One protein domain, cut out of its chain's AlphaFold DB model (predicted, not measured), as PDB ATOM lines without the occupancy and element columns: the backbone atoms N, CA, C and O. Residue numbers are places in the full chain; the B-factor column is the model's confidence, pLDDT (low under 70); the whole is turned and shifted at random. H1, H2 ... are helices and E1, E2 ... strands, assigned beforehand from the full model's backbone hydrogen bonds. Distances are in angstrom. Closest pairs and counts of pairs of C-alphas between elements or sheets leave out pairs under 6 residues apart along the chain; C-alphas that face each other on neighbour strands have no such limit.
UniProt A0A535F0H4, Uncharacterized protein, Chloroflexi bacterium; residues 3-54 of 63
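This is residues 3 to 54 of the 63 residues of an uncharacterized protein of Chloroflexi bacterium (UniProt A0A535F0H4). One helix, H1, packs lengthwise over one face of a small two-stranded hairpin, E1 and E2, and the other face of the hairpin is bare. H1 and the hairpin make a narrow V, close together near the end of H1 and farther apart at its start, where the first stretch, residues 3 to 11, and the loop of the hairpin, residues 38 to 47, also lie. The printed part has 52 residues, with one named helix and two named strands in the order H1, E1, E2; the sheet order is E1 - E2, antiparallel, and the class is mixed, helices and strands. The whole is only just compact, close to loose, with a radius of gyration of the C-alphas of 11.6 A, and the C-alphas span 33 by 23 by 13 A along their three main axes.

The printed part begins at Val 3, with C-alpha 3 at (-24.152, -20.769, -9.508), and residues 3 to 11 hold no named element. H1, residues 12 to 29, begins with C-alpha 12 at (-20.915, -14.226, -21.318) and measures 25.3 A from first to last C-alpha. E1, residues 34 to 37, measures 9.6 A. E2, residues 48 to 53, is the longest strand by residues, measures 16.9 A and ends with C-alpha 53 at (-34.729, -7.854, -1.748).

E1 and E2 are antiparallel neighbours and a hairpin, with 153 degrees between their N-to-C directions. C-alphas 34 and 53 face each other at 4.3 A. Across this pair N 35 and O 52 are 2.9 A apart and N 37 and O 50 are 2.8 A apart, both within hydrogen-bond range. The closest C-alphas of H1 and E2 are those of Ala 26 and Ala 51, 6.1 A apart, and 5 pairs of C-alphas are within 8 A. The closest C-alphas of H1 and E1 are those of Ala 26 and Tyr 34, 6.7 A apart, with 2 pairs within 8 A. In H1, 13 of 14 O i to N i+4 pairs are within hydrogen-bond range.

The two C-alphas farthest apart are those of His 7 and Gln 32, at 33.6 A. The printed part has no cut. The link from H1 to E1 is tight, with 4 residues, and the link from E1 to E2 is short, with 10. The mean pLDDT of the printed part is 88.0, and residues 40 to 43, in the link from E1 to E2, are under 70.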
ATOM      1  N   VAL A   3     -25.546 -20.370  -9.683       90.31
ATOM      2  CA  VAL A   3     -24.152 -20.769  -9.508       90.31
ATOM      3  C   VAL A   3     -23.708 -21.487 -10.770       90.31
ATOM      4  O   VAL A   3     -24.456 -22.304 -11.314       90.31
ATOM      5  N   TRP A   4     -22.505 -21.184 -11.247       90.88
ATOM      6  CA  TRP A   4     -21.939 -21.934 -12.357       90.88
ATOM      7  C   TRP A   4     -21.505 -23.317 -11.875       90.88
ATOM      8  O   TRP A   4     -20.844 -23.451 -10.847       90.88
ATOM      9  N   ARG A   5     -21.906 -24.369 -12.597       88.38
ATOM     10  CA  ARG A   5     -21.652 -25.757 -12.176       88.38
ATOM     11  C   ARG A   5     -20.172 -26.148 -12.277       88.38
ATOM     12  O   ARG A   5     -19.751 -27.096 -11.617       88.38
ATOM     13  N   ARG A   6     -19.407 -25.479 -13.143       88.50
ATOM     14  CA  ARG A   6     -17.973 -25.723 -13.338       88.50
ATOM     15  C   ARG A   6     -17.164 -24.716 -12.522       88.50
ATOM     16  O   ARG A   6     -17.614 -23.600 -12.281       88.50
ATOM     17  N   HIS A   7     -15.940 -25.098 -12.174       87.31
ATOM     18  CA  HIS A   7     -14.947 -24.153 -11.671       87.31
ATOM     19  C   HIS A   7     -14.621 -23.134 -12.777       87.31
ATOM     20  O   HIS A   7     -14.514 -23.505 -13.947       87.31
ATOM     21  N   GLY A   8     -14.419 -21.874 -12.397       85.75
ATOM     22  CA  GLY A   8     -14.163 -20.752 -13.297       85.75
ATOM     23  C   GLY A   8     -15.371 -19.830 -13.475       85.75
ATOM     24  O   GLY A   8     -16.346 -19.880 -12.718       85.75
ATOM     25  N   MET A   9     -15.278 -18.971 -14.488       87.50
ATOM     26  CA  MET A   9     -16.390 -18.148 -14.960       87.50
ATOM     27  C   MET A   9     -17.127 -18.877 -16.100       87.50
ATOM     28  O   MET A   9     -16.483 -19.613 -16.851       87.50
ATOM     29  N   PRO A  10     -18.454 -18.711 -16.225       90.12
ATOM     30  CA  PRO A  10     -19.197 -19.047 -17.441       90.12
ATOM     31  C   PRO A  10     -18.768 -18.140 -18.605       90.12
ATOM     32  O   PRO A  10     -18.196 -17.072 -18.378       90.12
ATOM     33  N   GLU A  11     -19.090 -18.527 -19.838       93.56
ATOM     34  CA  GLU A  11     -19.046 -17.594 -20.972       93.56
ATOM     35  C   GLU A  11     -20.144 -16.522 -20.834       93.56
ATOM     36  O   GLU A  11     -21.162 -16.749 -20.177       93.56
ATOM     37  N   ASP A  12     -19.983 -15.359 -21.473       92.06
ATOM     38  CA  ASP A  12     -20.915 -14.226 -21.318       92.06
ATOM     39  C   ASP A  12     -22.377 -14.597 -21.630       92.06
ATOM     40  O   ASP A  12     -23.289 -14.192 -20.907       92.06
ATOM     41  N   ALA A  13     -22.608 -15.431 -22.650       95.44
ATOM     42  CA  ALA A  13     -23.939 -15.914 -23.021       95.44
ATOM     43  C   ALA A  13     -24.548 -16.860 -21.963       95.44
ATOM     44  O   ALA A  13     -25.738 -16.772 -21.654       95.44
ATOM     45  N   GLU A  14     -23.733 -17.741 -21.374       94.88
ATOM     46  CA  GLU A  14     -24.144 -18.627 -20.276       94.88
ATOM     47  C   GLU A  14     -24.426 -17.813 -19.000       94.88
ATOM     48  O   GLU A  14     -25.392 -18.080 -18.278       94.88
ATOM     49  N   GLN A  15     -23.614 -16.781 -18.742       92.44
ATOM     50  CA  GLN A  15     -23.800 -15.843 -17.642       92.44
ATOM     51  C   GLN A  15     -25.115 -15.074 -17.790       92.44
ATOM     52  O   GLN A  15     -25.916 -15.049 -16.856       92.44
ATOM     53  N   GLU A  16     -25.369 -14.474 -18.956       94.56
ATOM     54  CA  GLU A  16     -26.598 -13.726 -19.226       94.56
ATOM     55  C   GLU A  16     -27.836 -14.625 -19.108       94.56
ATOM     56  O   GLU A  16     -28.783 -14.247 -18.416       94.56
ATOM     57  N   ALA A  17     -27.810 -15.843 -19.660       96.31
ATOM     58  CA  ALA A  17     -28.901 -16.807 -19.503       96.31
ATOM     59  C   ALA A  17     -29.211 -17.100 -18.019       96.31
ATOM     60  O   ALA A  17     -30.369 -17.039 -17.596       96.31
ATOM     61  N   MET A  18     -28.185 -17.329 -17.189       94.62
ATOM     62  CA  MET A  18     -28.365 -17.500 -15.740       94.62
ATOM     63  C   MET A  18     -28.907 -16.235 -15.053       94.62
ATOM     64  O   MET A  18     -29.721 -16.335 -14.130       94.62
ATOM     65  N   LEU A  19     -28.487 -15.039 -15.478       94.94
ATOM     66  CA  LEU A  19     -28.985 -13.776 -14.926       94.94
ATOM     67  C   LEU A  19     -30.439 -13.491 -15.336       94.94
ATOM     68  O   LEU A  19     -31.184 -12.936 -14.528       94.94
ATOM     69  N   VAL A  20     -30.872 -13.894 -16.535       97.56
ATOM     70  CA  VAL A  20     -32.277 -13.828 -16.975       97.56
ATOM     71  C   VAL A  20     -33.160 -14.704 -16.087       97.56
ATOM     72  O   VAL A  20     -34.121 -14.198 -15.509       97.56
ATOM     73  N   GLU A  21     -32.800 -15.973 -15.878       97.06
ATOM     74  CA  GLU A  21     -33.546 -16.868 -14.980       97.06
ATOM     75  C   GLU A  21     -33.586 -16.340 -13.538       97.06
ATOM     76  O   GLU A  21     -34.635 -16.341 -12.882       97.06
ATOM     77  N   LEU A  22     -32.465 -15.796 -13.046       95.69
ATOM     78  CA  LEU A  22     -32.412 -15.182 -11.722       95.69
ATOM     79  C   LEU A  22     -33.362 -13.981 -11.600       95.69
ATOM     80  O   LEU A  22     -34.062 -13.875 -10.592       95.69
ATOM     81  N   ARG A  23     -33.414 -13.102 -12.612       95.75
ATOM     82  CA  ARG A  23     -34.333 -11.949 -12.672       95.75
ATOM     83  C   ARG A  23     -35.796 -12.400 -12.702       95.75
ATOM     84  O   ARG A  23     -36.609 -11.841 -11.966       95.75
ATOM     85  N   THR A  24     -36.125 -13.435 -13.478       96.88
ATOM     86  CA  THR A  24     -37.481 -14.007 -13.576       96.88
ATOM     87  C   THR A  24     -37.986 -14.524 -12.229       96.88
ATOM     88  O   THR A  24     -39.112 -14.223 -11.828       96.88
ATOM     89  N   VAL A  25     -37.156 -15.261 -11.483       95.69
ATOM     90  CA  VAL A  25     -37.514 -15.725 -10.131       95.69
ATOM     91  C   VAL A  25     -37.563 -14.555  -9.144       95.69
ATOM     92  O   VAL A  25     -38.518 -14.439  -8.376       95.69
ATOM     93  N   ALA A  26     -36.579 -13.653  -9.180       94.12
ATOM     94  CA  ALA A  26     -36.495 -12.518  -8.265       94.12
ATOM     95  C   ALA A  26     -37.681 -11.548  -8.394       94.12
ATOM     96  O   ALA A  26     -38.185 -11.081  -7.379       94.12
ATOM     97  N   ALA A  27     -38.184 -11.300  -9.607       95.00
ATOM     98  CA  ALA A  27     -39.362 -10.458  -9.829       95.00
ATOM     99  C   ALA A  27     -40.643 -11.037  -9.198       95.00
ATOM    100  O   ALA A  27     -41.511 -10.285  -8.762       95.00
ATOM    101  N   ARG A  28     -40.751 -12.371  -9.123       94.19
ATOM    102  CA  ARG A  28     -41.891 -13.077  -8.514       94.19
ATOM    103  C   ARG A  28     -41.791 -13.136  -6.989       94.19
ATOM    104  O   ARG A  28     -42.797 -12.997  -6.304       94.19
ATOM    105  N   GLU A  29     -40.587 -13.358  -6.469       91.38
ATOM    106  CA  GLU A  29     -40.320 -13.522  -5.033       91.38
ATOM    107  C   GLU A  29     -40.157 -12.183  -4.291       91.38
ATOM    108  O   GLU A  29     -40.455 -12.089  -3.100       91.38
ATOM    109  N   TYR A  30     -39.725 -11.131  -4.992       91.69
ATOM    110  CA  TYR A  30     -39.483  -9.792  -4.453       91.69
ATOM    111  C   TYR A  30     -40.262  -8.714  -5.240       91.69
ATOM    112  O   TYR A  30     -39.658  -7.850  -5.883       91.69
ATOM    113  N   PRO A  31     -41.610  -8.702  -5.180       89.50
ATOM    114  CA  PRO A  31     -42.440  -7.743  -5.925       89.50
ATOM    115  C   PRO A  31     -42.232  -6.276  -5.499       89.50
ATOM    116  O   PRO A  31     -42.619  -5.361  -6.216       89.50
ATOM    117  N   GLN A  32     -41.605  -6.042  -4.342       90.75
ATOM    118  CA  GLN A  32     -41.228  -4.716  -3.825       90.75
ATOM    119  C   GLN A  32     -39.896  -4.198  -4.412       90.75
ATOM    120  O   GLN A  32     -39.477  -3.076  -4.122       90.75
ATOM    121  N   GLY A  33     -39.238  -5.007  -5.246       91.88
ATOM    122  CA  GLY A  33     -37.946  -4.724  -5.856       91.88
ATOM    123  C   GLY A  33     -36.829  -5.608  -5.304       91.88
ATOM    124  O   GLY A  33     -36.875  -6.099  -4.173       91.88
ATOM    125  N   TYR A  34     -35.798  -5.787  -6.122       93.69
ATOM    126  CA  TYR A  34     -34.614  -6.573  -5.806       93.69
ATOM    127  C   TYR A  34     -33.373  -5.975  -6.462       93.69
ATOM    128  O   TYR A  34     -33.471  -5.179  -7.396       93.69
ATOM    129  N   TRP A  35     -32.207  -6.404  -5.999       91.69
ATOM    130  CA  TRP A  35     -30.929  -6.166  -6.657       91.69
ATOM    131  C   TRP A  35     -30.169  -7.483  -6.815       91.69
ATOM    132  O   TRP A  35     -30.445  -8.476  -6.130       91.69
ATOM    133  N   LEU A  36     -29.249  -7.504  -7.777       91.19
ATOM    134  CA  LEU A  36     -28.366  -8.638  -8.011       91.19
ATOM    135  C   LEU A  36     -27.049  -8.381  -7.287       91.19
ATOM    136  O   LEU A  36     -26.438  -7.331  -7.461       91.19
ATOM    137  N   ASP A  37     -26.660  -9.344  -6.469       87.88
ATOM    138  CA  ASP A  37     -25.462  -9.371  -5.643       87.88
ATOM    139  C   ASP A  37     -24.435 -10.283  -6.338       87.88
ATOM    140  O   ASP A  37     -24.562 -11.513  -6.248       87.88
ATOM    141  N   PRO A  38     -23.476  -9.709  -7.095       74.75
ATOM    142  CA  PRO A  38     -22.438 -10.457  -7.799       74.75
ATOM    143  C   PRO A  38     -21.236 -10.770  -6.898       74.75
ATOM    144  O   PRO A  38     -20.219 -11.267  -7.382       74.75
ATOM    145  N   GLU A  39     -21.273 -10.394  -5.615       71.62
ATOM    146  CA  GLU A  39     -20.068 -10.359  -4.805       71.62
ATOM    147  C   GLU A  39     -19.701 -11.764  -4.314       71.62
ATOM    148  O   GLU A  39     -20.314 -12.324  -3.402       71.62
ATOM    149  N   MET A  40     -18.651 -12.325  -4.925       59.66
ATOM    150  CA  MET A  40     -18.076 -13.652  -4.663       59.66
ATOM    151  C   MET A  40     -17.423 -13.773  -3.271       59.66
ATOM    152  O   MET A  40     -16.276 -14.200  -3.124       59.66
ATOM    153  N   ARG A  41     -18.144 -13.436  -2.198       55.69
ATOM    154  CA  ARG A  41     -17.685 -13.594  -0.815       55.69
ATOM    155  C   ARG A  41     -17.686 -15.080  -0.416       55.69
ATOM    156  O   ARG A  41     -18.574 -15.493   0.327       55.69
ATOM    157  N   ARG A  42     -16.666 -15.840  -0.873       57.56
ATOM    158  CA  ARG A  42     -16.016 -17.044  -0.261       57.56
ATOM    159  C   ARG A  42     -15.670 -18.221  -1.198       57.56
ATOM    160  O   ARG A  42     -15.065 -19.165  -0.699       57.56
ATOM    161  N   ILE A  43     -15.994 -18.217  -2.498       66.38
ATOM    162  CA  ILE A  43     -15.699 -19.375  -3.382       66.38
ATOM    163  C   ILE A  43     -14.819 -18.991  -4.580       66.38
ATOM    164  O   ILE A  43     -15.338 -18.722  -5.662       66.38
ATOM    165  N   PRO A  44     -13.485 -19.043  -4.440       71.62
ATOM    166  CA  PRO A  44     -12.601 -19.173  -5.589       71.62
ATOM    167  C   PRO A  44     -12.673 -17.986  -6.555       71.62
ATOM    168  O   PRO A  44     -12.613 -16.843  -6.118       71.62
ATOM    169  N   ASN A  45     -12.705 -18.174  -7.879       76.38
ATOM    170  CA  ASN A  45     -12.813 -19.389  -8.718       76.38
ATOM    171  C   ASN A  45     -14.195 -20.027  -9.002       76.38
ATOM    172  O   ASN A  45     -14.222 -20.992  -9.761       76.38
ATOM    173  N   HIS A  46     -15.319 -19.492  -8.516       86.19
ATOM    174  CA  HIS A  46     -16.661 -19.866  -8.999       86.19
ATOM    175  C   HIS A  46     -17.565 -18.649  -9.187       86.19
ATOM    176  O   HIS A  46     -17.753 -17.860  -8.260       86.19
ATOM    177  N   PHE A  47     -18.225 -18.564 -10.343       86.69
ATOM    178  CA  PHE A  47     -19.323 -17.621 -10.534       86.69
ATOM    179  C   PHE A  47     -20.536 -17.987  -9.669       86.69
ATOM    180  O   PHE A  47     -21.069 -19.100  -9.738       86.69
ATOM    181  N   HIS A  48     -21.000 -17.018  -8.884       89.19
ATOM    182  CA  HIS A  48     -22.128 -17.155  -7.975       89.19
ATOM    183  C   HIS A  48     -22.832 -15.800  -7.840       89.19
ATOM    184  O   HIS A  48     -22.195 -14.816  -7.474       89.19
ATOM    185  N   CYS A  49     -24.134 -15.742  -8.128       90.69
ATOM    186  CA  CYS A  49     -24.926 -14.515  -8.043       90.69
ATOM    187  C   CYS A  49     -26.209 -14.727  -7.223       90.69
ATOM    188  O   CYS A  49     -26.968 -15.689  -7.421       90.69
ATOM    189  N   HIS A  50     -26.473 -13.811  -6.292       90.50
ATOM    190  CA  HIS A  50     -27.686 -13.795  -5.477       90.50
ATOM    191  C   HIS A  50     -28.663 -12.719  -5.956       90.50
ATOM    192  O   HIS A  50     -28.266 -11.659  -6.419       90.50
ATOM    193  N   ALA A  51     -29.961 -12.974  -5.788       91.88
ATOM    194  CA  ALA A  51     -30.969 -11.921  -5.818       91.88
ATOM    195  C   ALA A  51     -31.356 -11.597  -4.374       91.88
ATOM    196  O   ALA A  51     -31.724 -12.500  -3.610       91.88
ATOM    197  N   ARG A  52     -31.257 -10.321  -4.014       89.69
ATOM    198  CA  ARG A  52     -31.527  -9.773  -2.682       89.69
ATOM    199  C   ARG A  52     -32.754  -8.861  -2.761       89.69
ATOM    200  O   ARG A  52     -32.865  -8.140  -3.753       89.69
ATOM    201  N   PRO A  53     -33.662  -8.850  -1.772       91.69
ATOM    202  CA  PRO A  53     -34.729  -7.854  -1.748       91.69
ATOM    203  C   PRO A  53     -34.135  -6.443  -1.640       91.69
ATOM    204  O   PRO A  53     -33.055  -6.256  -1.078       91.69
ATOM    205  N   LYS A  54     -34.855  -5.448  -2.164       87.25
ATOM    206  CA  LYS A  54     -34.435  -4.038  -2.189       87.25
ATOM    207  C   LYS A  54     -33.897  -3.537  -0.841       87.25
ATOM    208  O   LYS A  54     -32.844  -2.913  -0.804       87.25
TER     209      LYS A  54